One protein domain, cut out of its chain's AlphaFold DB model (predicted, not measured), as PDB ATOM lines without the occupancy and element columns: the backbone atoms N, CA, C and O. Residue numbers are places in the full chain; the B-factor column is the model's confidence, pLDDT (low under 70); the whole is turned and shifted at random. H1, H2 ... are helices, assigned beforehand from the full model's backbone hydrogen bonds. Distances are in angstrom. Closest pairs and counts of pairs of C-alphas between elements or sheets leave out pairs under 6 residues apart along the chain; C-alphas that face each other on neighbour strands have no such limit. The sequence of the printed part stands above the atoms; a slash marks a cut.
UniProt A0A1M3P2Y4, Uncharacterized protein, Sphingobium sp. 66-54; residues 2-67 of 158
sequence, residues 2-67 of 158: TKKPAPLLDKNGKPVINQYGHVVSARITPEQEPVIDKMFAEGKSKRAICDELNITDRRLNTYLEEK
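Overview. This is residues 2 to 67 of the 158 residues of an uncharacterized protein of Sphingobium sp. 66-54 (UniProt A0A1M3P2Y4). There is little regular structure here: three short helices form a triangular cluster at one end, and the long stretch of residues 2 to 32, with no named element, makes a wide loop towards the other. H1 and H2 form a helical hairpin, and H3 packs crosswise on H2. The printed part has 66 residues, 25 of them in H1, H2 and H3, in that order; it is all helix, with no named strand, and only just compact, close to loose, with a radius of gyration of the C-alphas of 12.7 A and spans of 38 by 28 by 21 A.

Along the chain. Find C-alpha 33 at (-43.340, 70.737, 143.112); from there H1, residues 33 to 41, runs 12.1 A. H2 is residues 46 to 53, 10.6 A. H3, residues 57 to 64, runs 10.5 A to C-alpha 64 at (-49.104, 76.024, 149.887).

Arrangement. Look at Met 39 and Ile 49, whose C-alphas, 6.9 A apart, are the closest of H1 and H2; this hairpin's helices touch at a steep tilt of 41 degrees, opposite ways. H2 and H3 touch, about perpendicular at 81 degrees; their closest C-alphas, Cys 50 and Asp 57, are 6.4 A apart. H1 and H3 are near each other, with 6 pairs of C-alphas within 10 A. In H1, H2 and H3 every O i to N i+4 pair is within hydrogen-bond range.

Size, cuts and confidence. The C-alphas of Asn 12 and Gly 43, the two farthest apart, are 38.9 A apart. The printed part has no cut, and both links between helices are tight. In the B-factor column, pLDDT is under 70 at residues 2 to 7, 10 to 13, 20 to 21, 23 to 26 and 67.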
ATOM      1  N   THR A   2     -53.294  86.738 129.404       44.03
ATOM      2  CA  THR A   2     -53.376  85.641 130.378       44.03
ATOM      3  C   THR A   2     -53.632  84.338 129.621       44.03
ATOM      4  O   THR A   2     -54.690  84.158 129.013       44.03
ATOM      5  N   LYS A   3     -52.640  83.440 129.587       53.97
ATOM      6  CA  LYS A   3     -52.856  82.084 129.073       53.97
ATOM      7  C   LYS A   3     -53.846  81.409 130.019       53.97
ATOM      8  O   LYS A   3     -53.626  81.366 131.224       53.97
ATOM      9  N   LYS A   4     -54.980  80.944 129.492       58.22
ATOM     10  CA  LYS A   4     -55.915  80.154 130.298       58.22
ATOM     11  C   LYS A   4     -55.203  78.851 130.694       58.22
ATOM     12  O   LYS A   4     -54.665  78.196 129.797       58.22
ATOM     13  N   PRO A   5     -55.211  78.476 131.985       61.69
ATOM     14  CA  PRO A   5     -54.573  77.254 132.452       61.69
ATOM     15  C   PRO A   5     -55.154  76.051 131.716       61.69
ATOM     16  O   PRO A   5     -56.360  76.006 131.448       61.69
ATOM     17  N   ALA A   6     -54.290  75.100 131.360       66.19
ATOM     18  CA  ALA A   6     -54.689  73.959 130.550       66.19
ATOM     19  C   ALA A   6     -55.810  73.163 131.261       66.19
ATOM     20  O   ALA A   6     -55.649  72.781 132.430       66.19
ATOM     21  N   PRO A   7     -56.953  72.920 130.590       65.88
ATOM     22  CA  PRO A   7     -58.006  72.084 131.138       65.88
ATOM     23  C   PRO A   7     -57.483  70.671 131.387       65.88
ATOM     24  O   PRO A   7     -56.782  70.112 130.546       65.88
ATOM     25  N   LEU A   8     -57.875  70.061 132.507       71.94
ATOM     26  CA  LEU A   8     -57.798  68.611 132.641       71.94
ATOM     27  C   LEU A   8     -58.715  68.011 131.565       71.94
ATOM     28  O   LEU A   8     -59.869  68.421 131.465       71.94
ATOM     29  N   LEU A   9     -58.212  67.082 130.758       74.25
ATOM     30  CA  LEU A   9     -58.978  66.447 129.684       74.25
ATOM     31  C   LEU A   9     -59.446  65.047 130.113       74.25
ATOM     32  O   LEU A   9     -58.724  64.341 130.817       74.25
ATOM     33  N   ASP A  10     -60.656  64.653 129.714       68.88
ATOM     34  CA  ASP A  10     -61.150  63.279 129.854       68.88
ATOM     35  C   ASP A  10     -60.504  62.349 128.804       68.88
ATOM     36  O   ASP A  10     -59.754  62.787 127.927       68.88
ATOM     37  N   LYS A  11     -60.817  61.048 128.861       68.75
ATOM     38  CA  LYS A  11     -60.299  60.038 127.915       68.75
ATOM     39  C   LYS A  11     -60.662  60.312 126.443       68.75
ATOM     40  O   LYS A  11     -60.042  59.736 125.559       68.75
ATOM     41  N   ASN A  12     -61.635  61.184 126.192       68.38
ATOM     42  CA  ASN A  12     -62.124  61.600 124.880       68.38
ATOM     43  C   ASN A  12     -61.646  63.016 124.494       68.38
ATOM     44  O   ASN A  12     -62.149  63.591 123.529       68.38
ATOM     45  N   GLY A  13     -60.714  63.607 125.253       68.88
ATOM     46  CA  GLY A  13     -60.145  64.925 124.966       68.88
ATOM     47  C   GLY A  13     -61.050  66.109 125.321       68.88
ATOM     48  O   GLY A  13     -60.779  67.225 124.879       68.88
ATOM     49  N   LYS A  14     -62.122  65.906 126.103       73.06
ATOM     50  CA  LYS A  14     -63.014  66.998 126.539       73.06
ATOM     51  C   LYS A  14     -62.575  67.575 127.889       73.06
ATOM     52  O   LYS A  14     -62.136  66.809 128.741       73.06
ATOM     53  N   PRO A  15     -62.725  68.892 128.136       71.75
ATOM     54  CA  PRO A  15     -62.442  69.480 129.441       71.75
ATOM     55  C   PRO A  15     -63.278  68.801 130.527       71.75
ATOM     56  O   PRO A  15     -64.497  68.704 130.401       71.75
ATOM     57  N   VAL A  16     -62.636  68.359 131.603       72.62
ATOM     58  CA  VAL A  16     -63.318  67.823 132.778       72.62
ATOM     59  C   VAL A  16     -63.984  68.988 133.498       72.62
ATOM     60  O   VAL A  16     -63.323  69.941 133.910       72.62
ATOM     61  N   ILE A  17     -65.303  68.916 133.636       73.75
ATOM     62  CA  ILE A  17     -66.121  69.942 134.281       73.75
ATOM     63  C   ILE A  17     -66.499  69.436 135.675       73.75
ATOM     64  O   ILE A  17     -66.847  68.269 135.849       73.75
ATOM     65  N   ASN A  18     -66.388  70.293 136.689       71.75
ATOM     66  CA  ASN A  18     -66.813  69.953 138.042       71.75
ATOM     67  C   ASN A  18     -68.348  69.973 138.174       71.75
ATOM     68  O   ASN A  18     -69.072  70.405 137.281       71.75
ATOM     69  N   GLN A  19     -68.843  69.568 139.343       72.44
ATOM     70  CA  GLN A  19     -70.273  69.523 139.685       72.44
ATOM     71  C   GLN A  19     -70.988  70.890 139.580       72.44
ATOM     72  O   GLN A  19     -72.211  70.945 139.581       72.44
ATOM     73  N   TYR A  20     -70.225  71.980 139.476       67.56
ATOM     74  CA  TYR A  20     -70.693  73.365 139.433       67.56
ATOM     75  C   TYR A  20     -70.496  74.020 138.052       67.56
ATOM     76  O   TYR A  20     -70.633  75.233 137.927       67.56
ATOM     77  N   GLY A  21     -70.144  73.254 137.011       65.75
ATOM     78  CA  GLY A  21     -69.996  73.783 135.649       65.75
ATOM     79  C   GLY A  21     -68.647  74.454 135.344       65.75
ATOM     80  O   GLY A  21     -68.469  75.003 134.258       65.75
ATOM     81  N   HIS A  22     -67.671  74.401 136.255       70.62
ATOM     82  CA  HIS A  22     -66.339  74.975 136.042       70.62
ATOM     83  C   HIS A  22     -65.334  73.945 135.521       70.62
ATOM     84  O   HIS A  22     -65.281  72.807 135.988       70.62
ATOM     85  N   VAL A  23     -64.476  74.382 134.600       66.75
ATOM     86  CA  VAL A  23     -63.371  73.585 134.057       66.75
ATOM     87  C   VAL A  23     -62.353  73.276 135.158       66.75
ATOM     88  O   VAL A  23     -61.817  74.177 135.804       66.75
ATOM     89  N   VAL A  24     -62.080  71.991 135.371       65.38
ATOM     90  CA  VAL A  24     -61.090  71.504 136.333       65.38
ATOM     91  C   VAL A  24     -59.706  71.631 135.709       65.38
ATOM     92  O   VAL A  24     -59.452  71.088 134.639       65.38
ATOM     93  N   SER A  25     -58.789  72.328 136.378       66.56
ATOM     94  CA  SER A  25     -57.384  72.352 135.966       66.56
ATOM     95  C   SER A  25     -56.653  71.094 136.435       66.56
ATOM     96  O   SER A  25     -56.993  70.515 137.485       66.56
ATOM     97  N   ALA A  26     -55.616  70.712 135.686       68.56
ATOM     98  CA  ALA A  26     -54.724  69.614 136.041       68.56
ATOM     99  C   ALA A  26     -54.182  69.754 137.480       68.56
ATOM    100  O   ALA A  26     -54.069  70.863 138.020       68.56
ATOM    101  N   ARG A  27     -53.936  68.615 138.140       73.62
ATOM    102  CA  ARG A  27     -53.244  68.589 139.438       73.62
ATOM    103  C   ARG A  27     -51.767  68.909 139.217       73.62
ATOM    104  O   ARG A  27     -51.238  68.602 138.155       73.62
ATOM    105  N   ILE A  28     -51.139  69.500 140.228       79.12
ATOM    106  CA  ILE A  28     -49.693  69.722 140.240       79.12
ATOM    107  C   ILE A  28     -49.018  68.354 140.213       79.12
ATOM    108  O   ILE A  28     -49.402  67.459 140.970       79.12
ATOM    109  N   THR A  29     -48.081  68.169 139.292       81.06
ATOM    110  CA  THR A  29     -47.317  66.924 139.187       81.06
ATOM    111  C   THR A  29     -46.146  66.928 140.175       81.06
ATOM    112  O   THR A  29     -45.602  68.002 140.433       81.06
ATOM    113  N   PRO A  30     -45.661  65.761 140.640       80.31
ATOM    114  CA  PRO A  30     -44.499  65.683 141.535       80.31
ATOM    115  C   PRO A  30     -43.241  66.366 140.974       80.31
ATOM    116  O   PRO A  30     -42.430  66.899 141.719       80.31
ATOM    117  N   GLU A  31     -43.101  66.405 139.646       81.25
ATOM    118  CA  GLU A  31     -42.002  67.088 138.947       81.25
ATOM    119  C   GLU A  31     -42.110  68.625 138.990       81.25
ATOM    120  O   GLU A  31     -41.108  69.324 138.868       81.25
ATOM    121  N   GLN A  32     -43.317  69.163 139.188       82.69
ATOM    122  CA  GLN A  32     -43.575  70.606 139.262       82.69
ATOM    123  C   GLN A  32     -43.375  71.154 140.676       82.69
ATOM    124  O   GLN A  32     -43.041  72.324 140.823       82.69
ATOM    125  N   GLU A  33     -43.533  70.332 141.714       83.50
ATOM    126  CA  GLU A  33     -43.340  70.737 143.112       83.50
ATOM    127  C   GLU A  33     -41.966  71.369 143.407       83.50
ATOM    128  O   GLU A  33     -41.942  72.493 143.913       83.50
ATOM    129  N   PRO A  34     -40.815  70.751 143.058       83.31
ATOM    130  CA  PRO A  34     -39.510  71.359 143.328       83.31
ATOM    131  C   PRO A  34     -39.287  72.646 142.523       83.31
ATOM    132  O   PRO A  34     -38.563  73.537 142.962       83.31
ATOM    133  N   VAL A  35     -39.920  72.762 141.352       85.12
ATOM    134  CA  VAL A  35     -39.854  73.963 140.512       85.12
ATOM    135  C   VAL A  35     -40.647  75.103 141.151       85.12
ATOM    136  O   VAL A  35     -40.150  76.224 141.223       85.12
ATOM    137  N   ILE A  36     -41.839  74.808 141.675       84.69
ATOM    138  CA  ILE A  36     -42.656  75.758 142.436       84.69
ATOM    139  C   ILE A  36     -41.903  76.219 143.684       84.69
ATOM    140  O   ILE A  36     -41.812  77.423 143.923       84.69
ATOM    141  N   ASP A  37     -41.327  75.284 144.443       84.12
ATOM    142  CA  ASP A  37     -40.588  75.596 145.668       84.12
ATOM    143  C   ASP A  37     -39.386  76.498 145.380       84.12
ATOM    144  O   ASP A  37     -39.171  77.484 146.084       84.12
ATOM    145  N   LYS A  38     -38.653  76.217 144.297       83.00
ATOM    146  CA  LYS A  38     -37.542  77.055 143.841       83.00
ATOM    147  C   LYS A  38     -38.009  78.448 143.412       83.00
ATOM    148  O   LYS A  38     -37.430  79.435 143.846       83.00
ATOM    149  N   MET A  39     -39.076  78.553 142.617       83.81
ATOM    150  CA  MET A  39     -39.602  79.849 142.167       83.81
ATOM    151  C   MET A  39     -40.129  80.705 143.327       83.81
ATOM    152  O   MET A  39     -39.944  81.923 143.328       83.81
ATOM    153  N   PHE A  40     -40.749  80.090 144.339       82.88
ATOM    154  CA  PHE A  40     -41.116  80.788 145.575       82.88
ATOM    155  C   PHE A  40     -39.891  81.203 146.385       82.88
ATOM    156  O   PHE A  40     -39.848  82.324 146.891       82.88
ATOM    157  N   ALA A  41     -38.892  80.326 146.487       78.62
ATOM    158  CA  ALA A  41     -37.632  80.613 147.157       78.62
ATOM    159  C   ALA A  41     -36.781  81.663 146.432       78.62
ATOM    160  O   ALA A  41     -35.874  82.199 147.049       78.62
ATOM    161  N   GLU A  42     -37.069  81.964 145.166       80.56
ATOM    162  CA  GLU A  42     -36.523  83.083 144.384       80.56
ATOM    163  C   GLU A  42     -37.379  84.362 144.499       80.56
ATOM    164  O   GLU A  42     -37.049  85.388 143.907       80.56
ATOM    165  N   GLY A  43     -38.487  84.325 145.248       77.69
ATOM    166  CA  GLY A  43     -39.363  85.477 145.470       77.69
ATOM    167  C   GLY A  43     -40.334  85.782 144.323       77.69
ATOM    168  O   GLY A  43     -40.911  86.874 144.290       77.69
ATOM    169  N   LYS A  44     -40.558  84.854 143.378       83.75
ATOM    170  CA  LYS A  44     -41.540  85.065 142.301       83.75
ATOM    171  C   LYS A  44     -42.960  85.177 142.869       83.75
ATOM    172  O   LYS A  44     -43.362  84.460 143.783       83.75
ATOM    173  N   SER A  45     -43.757  86.077 142.292       85.44
ATOM    174  CA  SER A  45     -45.162  86.237 142.687       85.44
ATOM    175  C   SER A  45     -45.999  85.005 142.315       85.44
ATOM    176  O   SER A  45     -45.753  84.375 141.287       85.44
ATOM    177  N   LYS A  46     -47.057  84.717 143.090       84.75
ATOM    178  CA  LYS A  46     -47.999  83.614 142.806       84.75
ATOM    179  C   LYS A  46     -48.502  83.622 141.359       84.75
ATOM    180  O   LYS A  46     -48.543  82.581 140.717       84.75
ATOM    181  N   ARG A  47     -48.813  84.811 140.830       83.25
ATOM    182  CA  ARG A  47     -49.273  84.993 139.445       83.25
ATOM    183  C   ARG A  47     -48.210  84.585 138.428       83.25
ATOM    184  O   ARG A  47     -48.525  83.852 137.504       83.25
ATOM    185  N   ALA A  48     -46.962  85.007 138.633       84.56
ATOM    186  CA  ALA A  48     -45.859  84.642 137.747       84.56
ATOM    187  C   ALA A  48     -45.634  83.121 137.718       84.56
ATOM    188  O   ALA A  48     -45.459  82.556 136.646       84.56
ATOM    189  N   ILE A  49     -45.725  82.456 138.874       85.00
ATOM    190  CA  ILE A  49     -45.597  80.994 138.987       85.00
ATOM    191  C   ILE A  49     -46.749  80.285 138.260       85.00
ATOM    192  O   ILE A  49     -46.522  79.346 137.497       85.00
ATOM    193  N   CYS A  50     -47.987  80.751 138.459       83.25
ATOM    194  CA  CYS A  50     -49.164  80.231 137.763       83.25
ATOM    195  C   CYS A  50     -49.063  80.396 136.240       83.25
ATOM    196  O   CYS A  50     -49.402  79.466 135.513       83.25
ATOM    197  N   ASP A  51     -48.571  81.541 135.761       83.06
ATOM    198  CA  ASP A  51     -48.401  81.817 134.331       83.06
ATOM    199  C   ASP A  51     -47.277  80.969 133.705       83.06
ATOM    200  O   ASP A  51     -47.422  80.474 132.585       83.06
ATOM    201  N   GLU A  52     -46.168  80.778 134.426       83.31
ATOM    202  CA  GLU A  52     -44.985  80.043 133.957       83.31
ATOM    203  C   GLU A  52     -45.225  78.526 133.925       83.31
ATOM    204  O   GLU A  52     -44.811  77.850 132.985       83.31
ATOM    205  N   LEU A  53     -45.965  78.000 134.906       81.00
ATOM    206  CA  LEU A  53     -46.299  76.574 135.004       81.00
ATOM    207  C   LEU A  53     -47.686  76.226 134.446       81.00
ATOM    208  O   LEU A  53     -48.063  75.055 134.402       81.00
ATOM    209  N   ASN A  54     -48.440  77.230 133.996       78.38
ATOM    210  CA  ASN A  54     -49.800  77.097 133.478       78.38
ATOM    211  C   ASN A  54     -50.770  76.428 134.485       78.38
ATOM    212  O   ASN A  54     -51.620  75.610 134.114       78.38
ATOM    213  N   ILE A  55     -50.623  76.771 135.771       80.44
ATOM    214  CA  ILE A  55     -51.389  76.244 136.915       80.44
ATOM    215  C   ILE A  55     -52.430  77.289 137.357       80.44
ATOM    216  O   ILE A  55     -52.259  78.486 137.159       80.44
ATOM    217  N   THR A  56     -53.542  76.855 137.957       82.06
ATOM    218  CA  THR A  56     -54.523  77.781 138.553       82.06
ATOM    219  C   THR A  56     -54.094  78.264 139.940       82.06
ATOM    220  O   THR A  56     -53.605  77.477 140.752       82.06
ATOM    221  N   ASP A  57     -54.427  79.514 140.281       81.56
ATOM    222  CA  ASP A  57     -54.214  80.081 141.627       81.56
ATOM    223  C   ASP A  57     -54.773  79.189 142.744       81.56
ATOM    224  O   ASP A  57     -54.162  79.027 143.800       81.56
ATOM    225  N   ARG A  58     -55.933  78.558 142.505       80.06
ATOM    226  CA  ARG A  58     -56.561  77.657 143.477       80.06
ATOM    227  C   ARG A  58     -55.678  76.447 143.784       80.06
ATOM    228  O   ARG A  58     -55.556  76.093 144.948       80.06
ATOM    229  N   ARG A  59     -55.062  75.828 142.769       81.25
ATOM    230  CA  ARG A  59     -54.166  74.671 142.944       81.25
ATOM    231  C   ARG A  59     -52.891  75.058 143.675       81.25
ATOM    232  O   ARG A  59     -52.471  74.325 144.563       81.25
ATOM    233  N   LEU A  60     -52.327  76.212 143.325       84.00
ATOM    234  CA  LEU A  60     -51.148  76.740 143.996       84.00
ATOM    235  C   LEU A  60     -51.427  77.012 145.480       84.00
ATOM    236  O   LEU A  60     -50.618  76.660 146.328       84.00
ATOM    237  N   ASN A  61     -52.594  77.573 145.818       83.69
ATOM    238  CA  ASN A  61     -52.980  77.784 147.215       83.69
ATOM    239  C   ASN A  61     -53.177  76.464 147.970       83.69
ATOM    240  O   ASN A  61     -52.672  76.340 149.078       83.69
ATOM    241  N   THR A  62     -53.824  75.458 147.365       83.75
ATOM    242  CA  THR A  62     -53.975  74.138 148.008       83.75
ATOM    243  C   THR A  62     -52.621  73.486 148.298       83.75
ATOM    244  O   THR A  62     -52.457  72.881 149.348       83.75
ATOM    245  N   TYR A  63     -51.648  73.646 147.398       83.75
ATOM    246  CA  TYR A  63     -50.277  73.168 147.591       83.75
ATOM    247  C   TYR A  63     -49.546  73.903 148.723       83.75
ATOM    248  O   TYR A  63     -48.874  73.285 149.541       83.75
ATOM    249  N   LEU A  64     -49.706  75.225 148.815       82.06
ATOM    250  CA  LEU A  64     -49.104  76.024 149.887       82.06
ATOM    251  C   LEU A  64     -49.705  75.737 151.272       82.06
ATOM    252  O   LEU A  64     -49.031  75.937 152.280       82.06
ATOM    253  N   GLU A  65     -50.959  75.291 151.318       84.69
ATOM    254  CA  GLU A  65     -51.668  74.906 152.543       84.69
ATOM    255  C   GLU A  65     -51.280  73.500 153.042       84.69
ATOM    256  O   GLU A  65     -51.670  73.109 154.146       84.69
ATOM    257  N   GLU A  66     -50.495  72.731 152.276       84.12
ATOM    258  CA  GLU A  66     -50.026  71.415 152.704       84.12
ATOM    259  C   GLU A  66     -49.105  71.508 153.926       84.12
ATOM    260  O   GLU A  66     -48.211  72.356 154.044       84.12
ATOM    261  N   LYS A  67     -49.308  70.573 154.858       65.12
ATOM    262  CA  LYS A  67     -48.567  70.507 156.118       65.12
ATOM    263  C   LYS A  67     -47.058  70.432 155.829       65.12
ATOM    264  O   LYS A  67     -46.614  69.591 155.051       65.12
TER     265      LYS A  67